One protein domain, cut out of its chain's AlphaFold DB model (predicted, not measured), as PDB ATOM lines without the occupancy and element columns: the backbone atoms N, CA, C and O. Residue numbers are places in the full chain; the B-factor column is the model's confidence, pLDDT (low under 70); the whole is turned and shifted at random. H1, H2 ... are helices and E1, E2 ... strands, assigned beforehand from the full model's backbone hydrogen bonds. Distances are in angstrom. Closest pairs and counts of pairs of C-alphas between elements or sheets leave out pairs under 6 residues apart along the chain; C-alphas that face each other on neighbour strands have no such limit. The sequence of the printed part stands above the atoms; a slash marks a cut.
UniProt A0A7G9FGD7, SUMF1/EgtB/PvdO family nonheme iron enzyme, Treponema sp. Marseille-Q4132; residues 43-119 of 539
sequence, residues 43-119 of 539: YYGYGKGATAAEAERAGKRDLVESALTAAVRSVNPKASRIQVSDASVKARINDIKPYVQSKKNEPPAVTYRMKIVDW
ATOM      1  N   TYR A  43    -115.155 -23.806 -54.339       94.06
ATOM      2  CA  TYR A  43    -114.905 -25.180 -53.911       94.06
ATOM      3  C   TYR A  43    -113.639 -25.708 -54.575       94.06
ATOM      4  O   TYR A  43    -113.380 -25.425 -55.748       94.06
ATOM      5  N   TYR A  44    -112.874 -26.499 -53.827       94.00
ATOM      6  CA  TYR A  44    -111.626 -27.108 -54.273       94.00
ATOM      7  C   TYR A  44    -111.707 -28.625 -54.165       94.00
ATOM      8  O   TYR A  44    -112.348 -29.151 -53.257       94.00
ATOM      9  N   GLY A  45    -111.032 -29.306 -55.085       94.75
ATOM     10  CA  GLY A  45    -110.805 -30.742 -55.022       94.75
ATOM     11  C   GLY A  45    -109.364 -31.069 -55.355       94.75
ATOM     12  O   GLY A  45    -108.839 -30.599 -56.364       94.75
ATOM     13  N   TYR A  46    -108.721 -31.864 -54.517       95.44
ATOM     14  CA  TYR A  46    -107.351 -32.310 -54.680       95.44
ATOM     15  C   TYR A  46    -107.297 -33.817 -54.917       95.44
ATOM     16  O   TYR A  46    -107.864 -34.614 -54.174       95.44
ATOM     17  N   GLY A  47    -106.572 -34.214 -55.958       94.88
ATOM     18  CA  GLY A  47    -106.375 -35.605 -56.330       94.88
ATOM     19  C   GLY A  47    -104.904 -35.950 -56.459       94.88
ATOM     20  O   GLY A  47    -104.120 -35.180 -57.012       94.88
ATOM     21  N   LYS A  48    -104.540 -37.145 -55.997       94.44
ATOM     22  CA  LYS A  48    -103.235 -37.772 -56.236       94.44
ATOM     23  C   LYS A  48    -103.441 -39.229 -56.635       94.44
ATOM     24  O   LYS A  48    -104.383 -39.857 -56.157       94.44
ATOM     25  N   GLY A  49    -102.565 -39.770 -57.473       91.62
ATOM     26  CA  GLY A  49    -102.672 -41.151 -57.949       91.62
ATOM     27  C   GLY A  49    -101.353 -41.689 -58.486       91.62
ATOM     28  O   GLY A  49    -100.397 -40.934 -58.665       91.62
ATOM     29  N   ALA A  50    -101.297 -42.995 -58.752       91.75
ATOM     30  CA  ALA A  50    -100.152 -43.605 -59.425       91.75
ATOM     31  C   ALA A  50    -100.109 -43.199 -60.906       91.75
ATOM     32  O   ALA A  50     -99.037 -43.108 -61.502       91.75
ATOM     33  N   THR A  51    -101.273 -42.901 -61.489       93.19
ATOM     34  CA  THR A  51    -101.408 -42.380 -62.853       93.19
ATOM     35  C   THR A  51    -102.086 -41.010 -62.875       93.19
ATOM     36  O   THR A  51    -102.815 -40.636 -61.955       93.19
ATOM     37  N   ALA A  52    -101.890 -40.257 -63.965       89.50
ATOM     38  CA  ALA A  52    -102.592 -38.991 -64.179       89.50
ATOM     39  C   ALA A  52    -104.120 -39.166 -64.173       89.50
ATOM     40  O   ALA A  52    -104.818 -38.335 -63.605       89.50
ATOM     41  N   ALA A  53    -104.630 -40.273 -64.726       91.62
ATOM     42  CA  ALA A  53    -106.059 -40.580 -64.754       91.62
ATOM     43  C   ALA A  53    -106.634 -40.871 -63.355       91.62
ATOM     44  O   ALA A  53    -107.761 -40.482 -63.051       91.62
ATOM     45  N   GLU A  54    -105.866 -41.532 -62.486       93.50
ATOM     46  CA  GLU A  54    -106.256 -41.741 -61.087       93.50
ATOM     47  C   GLU A  54    -106.268 -40.434 -60.299       93.50
ATOM     48  O   GLU A  54    -107.233 -40.172 -59.581       93.50
ATOM     49  N   ALA A  55    -105.239 -39.594 -60.469       93.19
ATOM     50  CA  ALA A  55    -105.201 -38.270 -59.859       93.19
ATOM     51  C   ALA A  55    -106.392 -37.418 -60.328       93.19
ATOM     52  O   ALA A  55    -107.052 -36.783 -59.509       93.19
ATOM     53  N   GLU A  56    -106.723 -37.466 -61.623       93.31
ATOM     54  CA  GLU A  56    -107.880 -36.783 -62.208       93.31
ATOM     55  C   GLU A  56    -109.200 -37.222 -61.571       93.31
ATOM     56  O   GLU A  56    -109.988 -36.387 -61.116       93.31
ATOM     57  N   ARG A  57    -109.423 -38.538 -61.495       93.19
ATOM     58  CA  ARG A  57    -110.624 -39.124 -60.890       93.19
ATOM     59  C   ARG A  57    -110.749 -38.727 -59.421       93.19
ATOM     60  O   ARG A  57    -111.818 -38.285 -59.004       93.19
ATOM     61  N   ALA A  58    -109.657 -38.833 -58.664       94.12
ATOM     62  CA  ALA A  58    -109.618 -38.460 -57.254       94.12
ATOM     63  C   ALA A  58    -109.900 -36.965 -57.051       94.12
ATOM     64  O   ALA A  58    -110.695 -36.616 -56.189       94.12
ATOM     65  N   GLY A  59    -109.316 -36.088 -57.873       95.00
ATOM     66  CA  GLY A  59    -109.483 -34.640 -57.734       95.00
ATOM     67  C   GLY A  59    -110.894 -34.164 -58.072       95.00
ATOM     68  O   GLY A  59    -111.441 -33.317 -57.368       95.00
ATOM     69  N   LYS A  60    -111.517 -34.734 -59.113       96.00
ATOM     70  CA  LYS A  60    -112.925 -34.454 -59.437       96.00
ATOM     71  C   LYS A  60    -113.857 -34.956 -58.333       96.00
ATOM     72  O   LYS A  60    -114.748 -34.223 -57.911       96.00
ATOM     73  N   ARG A  61    -113.628 -36.170 -57.825       96.38
ATOM     74  CA  ARG A  61    -114.405 -36.708 -56.702       96.38
ATOM     75  C   ARG A  61    -114.276 -35.825 -55.460       96.38
ATOM     76  O   ARG A  61    -115.291 -35.429 -54.903       96.38
ATOM     77  N   ASP A  62    -113.052 -35.459 -55.083       96.06
ATOM     78  CA  ASP A  62    -112.783 -34.611 -53.918       96.06
ATOM     79  C   ASP A  62    -113.468 -33.239 -54.029       96.06
ATOM     80  O   ASP A  62    -113.977 -32.735 -53.029       96.06
ATOM     81  N   LEU A  63    -113.553 -32.669 -55.238       95.81
ATOM     82  CA  LEU A  63    -114.267 -31.412 -55.497       95.81
ATOM     83  C   LEU A  63    -115.772 -31.543 -55.217       95.81
ATOM     84  O   LEU A  63    -116.331 -30.714 -54.502       95.81
ATOM     85  N   VAL A  64    -116.415 -32.580 -55.768       96.44
ATOM     86  CA  VAL A  64    -117.856 -32.849 -55.582       96.44
ATOM     87  C   VAL A  64    -118.167 -33.133 -54.117       96.44
ATOM     88  O   VAL A  64    -119.045 -32.503 -53.535       96.44
ATOM     89  N   GLU A  65    -117.411 -34.040 -53.497       95.81
ATOM     90  CA  GLU A  65    -117.581 -34.384 -52.085       95.81
ATOM     91  C   GLU A  65    -117.396 -33.169 -51.178       95.81
ATOM     92  O   GLU A  65    -118.159 -32.999 -50.230       95.81
ATOM     93  N   SER A  66    -116.411 -32.310 -51.455       94.75
ATOM     94  CA  SER A  66    -116.171 -31.098 -50.665       94.75
ATOM     95  C   SER A  66    -117.326 -30.107 -50.781       94.75
ATOM     96  O   SER A  66    -117.749 -29.556 -49.764       94.75
ATOM     97  N   ALA A  67    -117.867 -29.918 -51.985       94.75
ATOM     98  CA  ALA A  67    -118.989 -29.018 -52.221       94.75
ATOM     99  C   ALA A  67    -120.282 -29.516 -51.546       94.75
ATOM    100  O   ALA A  67    -120.897 -28.774 -50.777       94.75
ATOM    101  N   LEU A  68    -120.638 -30.795 -51.719       95.12
ATOM    102  CA  LEU A  68    -121.784 -31.402 -51.028       95.12
ATOM    103  C   LEU A  68    -121.590 -31.399 -49.503       95.12
ATOM    104  O   LEU A  68    -122.506 -31.073 -48.748       95.12
ATOM    105  N   THR A  69    -120.376 -31.699 -49.024       93.69
ATOM    106  CA  THR A  69    -120.055 -31.665 -47.587       93.69
ATOM    107  C   THR A  69    -120.232 -30.262 -47.005       93.69
ATOM    108  O   THR A  69    -120.709 -30.116 -45.880       93.69
ATOM    109  N   ALA A  70    -119.858 -29.220 -47.747       92.44
ATOM    110  CA  ALA A  70    -120.083 -27.843 -47.325       92.44
ATOM    111  C   ALA A  70    -121.583 -27.524 -47.237       92.44
ATOM    112  O   ALA A  70    -122.013 -26.927 -46.250       92.44
ATOM    113  N   ALA A  71    -122.378 -27.986 -48.209       90.75
ATOM    114  CA  ALA A  71    -123.829 -27.818 -48.199       90.75
ATOM    115  C   ALA A  71    -124.464 -28.464 -46.958       90.75
ATOM    116  O   ALA A  71    -125.150 -27.778 -46.201       90.75
ATOM    117  N   VAL A  72    -124.163 -29.733 -46.660       89.00
ATOM    118  CA  VAL A  72    -124.749 -30.406 -45.482       89.00
ATOM    119  C   VAL A  72    -124.261 -29.781 -44.171       89.00
ATOM    120  O   VAL A  72    -125.026 -29.665 -43.213       89.00
ATOM    121  N   ARG A  73    -123.008 -29.304 -44.121       91.75
ATOM    122  CA  ARG A  73    -122.444 -28.654 -42.926       91.75
ATOM    123  C   ARG A  73    -122.966 -27.249 -42.664       91.75
ATOM    124  O   ARG A  73    -122.878 -26.803 -41.523       91.75
ATOM    125  N   SER A  74    -123.542 -26.590 -43.669       88.50
ATOM    126  CA  SER A  74    -124.245 -25.317 -43.475       88.50
ATOM    127  C   SER A  74    -125.468 -25.470 -42.562       88.50
ATOM    128  O   SER A  74    -125.791 -24.556 -41.807       88.50
ATOM    129  N   VAL A  75    -126.093 -26.654 -42.575       86.00
ATOM    130  CA  VAL A  75    -127.249 -26.999 -41.738       86.00
ATOM    131  C   VAL A  75    -126.821 -27.793 -40.499       86.00
ATOM    132  O   VAL A  75    -127.301 -27.542 -39.396       86.00
ATOM    133  N   ASN A  76    -125.888 -28.735 -40.656       86.25
ATOM    134  CA  ASN A  76    -125.364 -29.572 -39.579       86.25
ATOM    135  C   ASN A  76    -123.825 -29.528 -39.546       86.25
ATOM    136  O   ASN A  76    -123.173 -30.372 -40.168       86.25
ATOM    137  N   PRO A  77    -123.215 -28.624 -38.758       90.25
ATOM    138  CA  PRO A  77    -121.760 -28.450 -38.721       90.25
ATOM    139  C   PRO A  77    -120.959 -29.714 -38.365       90.25
ATOM    140  O   PRO A  77    -119.771 -29.799 -38.671       90.25
ATOM    141  N   LYS A  78    -121.593 -30.710 -37.726       91.31
ATOM    142  CA  LYS A  78    -120.971 -31.985 -37.331       91.31
ATOM    143  C   LYS A  78    -121.155 -33.102 -38.363       91.31
ATOM    144  O   LYS A  78    -120.730 -34.227 -38.107       91.31
ATOM    145  N   ALA A  79    -121.785 -32.826 -39.507       85.31
ATOM    146  CA  ALA A  79    -122.005 -33.821 -40.545       85.31
ATOM    147  C   ALA A  79    -120.677 -34.427 -41.032       85.31
ATOM    148  O   ALA A  79    -119.664 -33.734 -41.239       85.31
ATOM    149  N   SER A  80    -120.695 -35.748 -41.210       90.44
ATOM    150  CA  SER A  80    -119.577 -36.476 -41.804       90.44
ATOM    151  C   SER A  80    -119.352 -36.015 -43.240       90.44
ATOM    152  O   SER A  80    -120.243 -35.459 -43.881       90.44
ATOM    153  N   ARG A  81    -118.134 -36.224 -43.736       92.50
ATOM    154  CA  ARG A  81    -117.818 -35.935 -45.131       92.50
ATOM    155  C   ARG A  81    -118.672 -36.822 -46.042       92.50
ATOM    156  O   ARG A  81    -118.739 -38.028 -45.820       92.50
ATOM    157  N   ILE A  82    -119.296 -36.213 -47.044       92.75
ATOM    158  CA  ILE A  82    -120.089 -36.918 -48.050       92.75
ATOM    159  C   ILE A  82    -119.157 -37.698 -48.974       92.75
ATOM    160  O   ILE A  82    -118.070 -37.233 -49.312       92.75
ATOM    161  N   GLN A  83    -119.601 -38.888 -49.367       93.38
ATOM    162  CA  GLN A  83    -118.960 -39.719 -50.377       93.38
ATOM    163  C   GLN A  83    -119.919 -39.915 -51.544       93.38
ATOM    164  O   GLN A  83    -121.128 -40.003 -51.340       93.38
ATOM    165  N   VAL A  84    -119.368 -40.000 -52.753       94.50
ATOM    166  CA  VAL A  84    -120.141 -40.188 -53.988       94.50
ATOM    167  C   VAL A  84    -119.522 -41.266 -54.875       94.50
ATOM    168  O   VAL A  84    -118.326 -41.571 -54.798       94.50
ATOM    169  N   SER A  85    -120.340 -41.849 -55.747       94.06
ATOM    170  CA  SER A  85    -119.905 -42.792 -56.779       94.06
ATOM    171  C   SER A  85    -119.191 -42.089 -57.945       94.06
ATOM    172  O   SER A  85    -119.361 -40.895 -58.182       94.06
ATOM    173  N   ASP A  86    -118.422 -42.829 -58.749       92.31
ATOM    174  CA  ASP A  86    -117.796 -42.254 -59.954       92.31
ATOM    175  C   ASP A  86    -118.829 -41.797 -60.997       92.31
ATOM    176  O   ASP A  86    -118.612 -40.812 -61.707       92.31
ATOM    177  N   ALA A  87    -119.966 -42.496 -61.083       93.38
ATOM    178  CA  ALA A  87    -121.066 -42.123 -61.968       93.38
ATOM    179  C   ALA A  87    -121.660 -40.763 -61.572       93.38
ATOM    180  O   ALA A  87    -121.873 -39.913 -62.436       93.38
ATOM    181  N   SER A  88    -121.835 -40.547 -60.267       94.44
ATOM    182  CA  SER A  88    -122.287 -39.289 -59.678       94.44
ATOM    183  C   SER A  88    -121.356 -38.119 -60.018       94.44
ATOM    184  O   SER A  88    -121.795 -37.087 -60.533       94.44
ATOM    185  N   VAL A  89    -120.043 -38.313 -59.841       94.75
ATOM    186  CA  VAL A  89    -119.026 -37.310 -60.199       94.75
ATOM    187  C   VAL A  89    -119.107 -36.963 -61.682       94.75
ATOM    188  O   VAL A  89    -119.156 -35.787 -62.035       94.75
ATOM    189  N   LYS A  90    -119.163 -37.974 -62.557       92.81
ATOM    190  CA  LYS A  90    -119.231 -37.773 -64.010       92.81
ATOM    191  C   LYS A  90    -120.491 -37.014 -64.433       92.81
ATOM    192  O   LYS A  90    -120.426 -36.243 -65.385       92.81
ATOM    193  N   ALA A  91    -121.612 -37.234 -63.751       92.38
ATOM    194  CA  ALA A  91    -122.879 -36.589 -64.071       92.38
ATOM    195  C   ALA A  91    -122.930 -35.115 -63.629       92.38
ATOM    196  O   ALA A  91    -123.537 -34.298 -64.318       92.38
ATOM    197  N   ARG A  92    -122.257 -34.759 -62.526       93.94
ATOM    198  CA  ARG A  92    -122.155 -33.369 -62.046       93.94
ATOM    199  C   ARG A  92    -121.058 -32.574 -62.751       93.94
ATOM    200  O   ARG A  92    -121.244 -31.404 -63.095       93.94
ATOM    201  N   ILE A  93    -119.898 -33.199 -62.958       90.75
ATOM    202  CA  ILE A  93    -118.710 -32.560 -63.530       90.75
ATOM    203  C   ILE A  93    -117.968 -33.479 -64.516       90.75
ATOM    204  O   ILE A  93    -117.111 -34.289 -64.172       90.75
ATOM    205  N   ASN A  94    -118.237 -33.283 -65.799       81.19
ATOM    206  CA  ASN A  94    -117.509 -33.902 -66.908       81.19
ATOM    207  C   ASN A  94    -116.478 -32.940 -67.536       81.19
ATOM    208  O   ASN A  94    -115.353 -33.352 -67.819       81.19
ATOM    209  N   ASP A  95    -116.820 -31.652 -67.646       83.69
ATOM    210  CA  ASP A  95    -116.122 -30.687 -68.510       83.69
ATOM    211  C   ASP A  95    -115.305 -29.635 -67.734       83.69
ATOM    212  O   ASP A  95    -115.263 -28.456 -68.090       83.69
ATOM    213  N   ILE A  96    -114.667 -30.034 -66.629       91.44
ATOM    214  CA  ILE A  96    -113.844 -29.134 -65.807       91.44
ATOM    215  C   ILE A  96    -112.351 -29.294 -66.118       91.44
ATOM    216  O   ILE A  96    -111.819 -30.406 -66.150       91.44
ATOM    217  N   LYS A  97    -111.660 -28.169 -66.340       91.75
ATOM    218  CA  LYS A  97    -110.208 -28.146 -66.568       91.75
ATOM    219  C   LYS A  97    -109.446 -28.099 -65.236       91.75
ATOM    220  O   LYS A  97    -109.912 -27.430 -64.311       91.75
ATOM    221  N   PRO A  98    -108.281 -28.766 -65.133       92.31
ATOM    222  CA  PRO A  98    -107.391 -28.629 -63.986       92.31
ATOM    223  C   PRO A  98    -107.050 -27.164 -63.708       92.31
ATOM    224  O   PRO A  98    -106.749 -26.411 -64.634       92.31
ATOM    225  N   TYR A  99    -107.072 -26.773 -62.436       91.50
ATOM    226  CA  TYR A  99    -106.570 -25.470 -62.007       91.50
ATOM    227  C   TYR A  99    -105.047 -25.497 -61.848       91.50
ATOM    228  O   TYR A  99    -104.352 -24.616 -62.344       91.50
ATOM    229  N   VAL A 100    -104.534 -26.545 -61.200       91.00
ATOM    230  CA  VAL A 100    -103.099 -26.826 -61.066       91.00
ATOM    231  C   VAL A 100    -102.878 -28.307 -61.339       91.00
ATOM    232  O   VAL A 100    -103.675 -29.140 -60.916       91.00
ATOM    233  N   GLN A 101    -101.795 -28.641 -62.037       88.81
ATOM    234  CA  GLN A 101    -101.406 -30.020 -62.311       88.81
ATOM    235  C   GLN A 101     -99.898 -30.185 -62.126       88.81
ATOM    236  O   GLN A 101     -99.126 -29.274 -62.439       88.81
ATOM    237  N   SER A 102     -99.487 -31.338 -61.598       86.62
ATOM    238  CA  SER A 102     -98.079 -31.681 -61.407       86.62
ATOM    239  C   SER A 102     -97.325 -31.728 -62.739       86.62
ATOM    240  O   SER A 102     -97.882 -32.064 -63.790       86.62
ATOM    241  N   LYS A 103     -96.027 -31.408 -62.708       85.94
ATOM    242  CA  LYS A 103     -95.177 -31.487 -63.905       85.94
ATOM    243  C   LYS A 103     -94.913 -32.948 -64.289       85.94
ATOM    244  O   LYS A 103     -95.024 -33.848 -63.466       85.94
ATOM    245  N   LYS A 104     -94.487 -33.186 -65.538       75.12
ATOM    246  CA  LYS A 104     -94.262 -34.532 -66.116       75.12
ATOM    247  C   LYS A 104     -93.332 -35.450 -65.294       75.12
ATOM    248  O   LYS A 104     -93.459 -36.662 -65.400       75.12
ATOM    249  N   ASN A 105     -92.429 -34.887 -64.488       80.31
ATOM    250  CA  ASN A 105     -91.446 -35.630 -63.685       80.31
ATOM    251  C   ASN A 105     -91.793 -35.684 -62.183       80.31
ATOM    252  O   ASN A 105     -90.962 -36.092 -61.376       80.31
ATOM    253  N   GLU A 106     -92.988 -35.242 -61.799       85.69
ATOM    254  CA  GLU A 106     -93.479 -35.263 -60.420       85.69
ATOM    255  C   GLU A 106     -94.586 -36.319 -60.270       85.69
ATOM    256  O   GLU A 106     -95.261 -36.640 -61.254       85.69
ATOM    257  N   PRO A 107     -94.808 -36.859 -59.055       88.44
ATOM    258  CA  PRO A 107     -95.936 -37.747 -58.795       88.44
ATOM    259  C   PRO A 107     -97.259 -37.122 -59.272       88.44
ATOM    260  O   PRO A 107     -97.494 -35.948 -58.966       88.44
ATOM    261  N   PRO A 108     -98.124 -37.866 -59.990       92.94
ATOM    262  CA  PRO A 108     -99.365 -37.321 -60.525       92.94
ATOM    263  C   PRO A 108    -100.260 -36.728 -59.434       92.94
ATOM    264  O   PRO A 108    -100.792 -37.440 -58.577       92.94
ATOM    265  N   ALA A 109    -100.445 -35.412 -59.495       93.38
ATOM    266  CA  ALA A 109    -101.341 -34.666 -58.631       93.38
ATOM    267  C   ALA A 109    -102.066 -33.574 -59.420       93.38
ATOM    268  O   ALA A 109    -101.525 -32.991 -60.364       93.38
ATOM    269  N   VAL A 110    -103.303 -33.293 -59.030       94.44
ATOM    270  CA  VAL A 110    -104.150 -32.305 -59.692       94.44
ATOM    271  C   VAL A 110    -105.051 -31.613 -58.681       94.44
ATOM    272  O   VAL A 110    -105.579 -32.242 -57.767       94.44
ATOM    273  N   THR A 111    -105.243 -30.315 -58.876       94.38
ATOM    274  CA  THR A 111    -106.210 -29.514 -58.132       94.38
ATOM    275  C   THR A 111    -107.257 -28.989 -59.099       94.38
ATOM    276  O   THR A 111    -106.927 -28.374 -60.115       94.38
ATOM    277  N   TYR A 112    -108.521 -29.196 -58.759       95.00
ATOM    278  CA  TYR A 112    -109.675 -28.585 -59.397       95.00
ATOM    279  C   TYR A 112    -110.235 -27.479 -58.513       95.00
ATOM    280  O   TYR A 112    -110.165 -27.557 -57.286       95.00
ATOM    281  N   ARG A 113    -110.819 -26.457 -59.143       94.00
ATOM    282  CA  ARG A 113    -111.604 -25.438 -58.448       94.00
ATOM    283  C   ARG A 113    -112.834 -25.063 -59.254       94.00
ATOM    284  O   ARG A 113    -112.774 -25.034 -60.482       94.00
ATOM    285  N   MET A 114    -113.913 -24.718 -58.571       93.81
ATOM    286  CA  MET A 114    -115.146 -24.233 -59.183       93.81
ATOM    287  C   MET A 114    -115.737 -23.132 -58.315       93.81
ATOM    288  O   MET A 114    -115.733 -23.247 -57.092       93.81
ATOM    289  N   LYS A 115    -116.219 -22.054 -58.939       93.94
ATOM    290  CA  LYS A 115    -116.902 -20.986 -58.206       93.94
ATOM    291  C   LYS A 115    -118.166 -21.548 -57.564       93.94
ATOM    292  O   LYS A 115    -118.877 -22.310 -58.218       93.94
ATOM    293  N   ILE A 116    -118.468 -21.125 -56.339       92.69
ATOM    294  CA  ILE A 116    -119.674 -21.557 -55.616       92.69
ATOM    295  C   ILE A 116    -120.931 -21.277 -56.455       92.69
ATOM    296  O   ILE A 116    -121.725 -22.177 -56.676       92.69
ATOM    297  N   VAL A 117    -121.037 -20.094 -57.071       92.31
ATOM    298  CA  VAL A 117    -122.183 -19.741 -57.936       92.31
ATOM    299  C   VAL A 117    -122.356 -20.654 -59.160       92.31
ATOM    300  O   VAL A 117    -123.482 -20.920 -59.581       92.31
ATOM    301  N   ASP A 118    -121.255 -21.145 -59.740       93.25
ATOM    302  CA  ASP A 118    -121.298 -22.048 -60.895       93.25
ATOM    303  C   ASP A 118    -121.670 -23.467 -60.457       93.25
ATOM    304  O   ASP A 118    -122.420 -24.153 -61.157       93.25
ATOM    305  N   TRP A 119    -121.160 -23.890 -59.295       94.19
ATOM    306  CA  TRP A 119    -121.568 -25.129 -58.645       94.19
ATOM    307  C   TRP A 119    -123.058 -25.111 -58.339       94.19
ATOM    308  O   TRP A 119    -123.764 -25.974 -58.841       94.19
TER     309      TRP A 119
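What this domain is: This is residues 43 to 119 of the 539 residues of the protein "SUMF1/EgtB/PvdO family nonheme iron enzyme" of Treponema sp. Marseille-Q4132 (UniProt A0A7G9FGD7). A ribbon of two antiparallel strands, E1 and E2, is covered on one face by one long helix, H1, which runs at a slant to the strands and packs mainly over E1; the short helix H2 packs on H1 away from E1. From H2 a long link, residues 93 to 108, returns to the strands, where residues 100 to 101 pair with E2, and the tiny helix H3 ends the printed part. The printed part has 77 residues, with three named helices and two named strands in the order E1, H1, H2, E2, H3. The class is mixed, helices and strands. The whole is compact, with a radius of gyration of the C-alphas of 12.8 A, yet elongated in outline, spanning 43 by 23 by 21 A.

How they stand to each other: The sheet has the order E1 - E2, with E1 at residues 43 to 48 and E2 at residues 109 to 115. The two strands are antiparallel, with 168 degrees between their N-to-C directions. The C-alphas of residues 44 and 113 face each other at 4.5 A, and those of residues 48 and 109 at 4.4 A. Across the pair, N 45 and O 112 are within hydrogen-bond range at 2.9 A, and so are N 112 and O 45 at 2.8 A. Outside the named strands, residues 100 to 101 pair antiparallel with residues 110 to 111 of E2. H1, residues 52 to 75, has 54 pairs of C-alphas within 10 A with E1 and 36 with E2, made by its residues 52 to 70. The closest C-alphas of H1 and E1 are those of Gly 59 and Gly 47, 3.5 A apart. The closest of H1 and E2 are those of Ala 55 and Ala 109, 5.4 A apart. H2, residues 86 to 92, and H1 touch, H1 with its residues 57 to 64 alone; the closest C-alphas are those of Arg 61 and Val 89, 5.8 A apart. H1 and H2 run the same way at a steep tilt of 65 degrees. H2 and E1 are apart. H3, residues 116 to 119, follows E2 directly; it is close to H1 but not clearly touching, the closest C-alphas, of Ala 67 and Trp 119, being 7.9 A apart. H2 and H3 are apart. Every O i to N i+4 pair is within hydrogen-bond range in H2, 19 of 20 are in H1, and H3 is too short for such a pair.

Where its parts are: E1 begins at C-alpha 43, at (-114.905, -25.180, -53.911), and measures 17.3 A from first to last C-alpha. E2 measures 20.7 A, from Ala 109 to Lys 115. H1 is the longest helix, 24 residues and 35.4 A from Ala 52 to Val 75; its last C-alpha is at (-127.249, -26.999, -41.738). H2 measures 10.1 A from Asp 86 to Arg 92. H3, four residues, ends with C-alpha 119 at (-121.568, -25.129, -58.645).

The domain as a whole: The two C-alphas farthest apart are those of Val 75 and Asn 105, 42.9 A. The first and last printed C-alphas, of Tyr 43 and Trp 119, are 8.2 A apart. The printed part has no cut. The links from E1 to H1 and from E2 to H3 are tight, the link from H1 to H2 is short with 10 residues, and the link from H2 to E2 is long with 16. The mean pLDDT of the printed part is 91.9, and no printed residue is under 70.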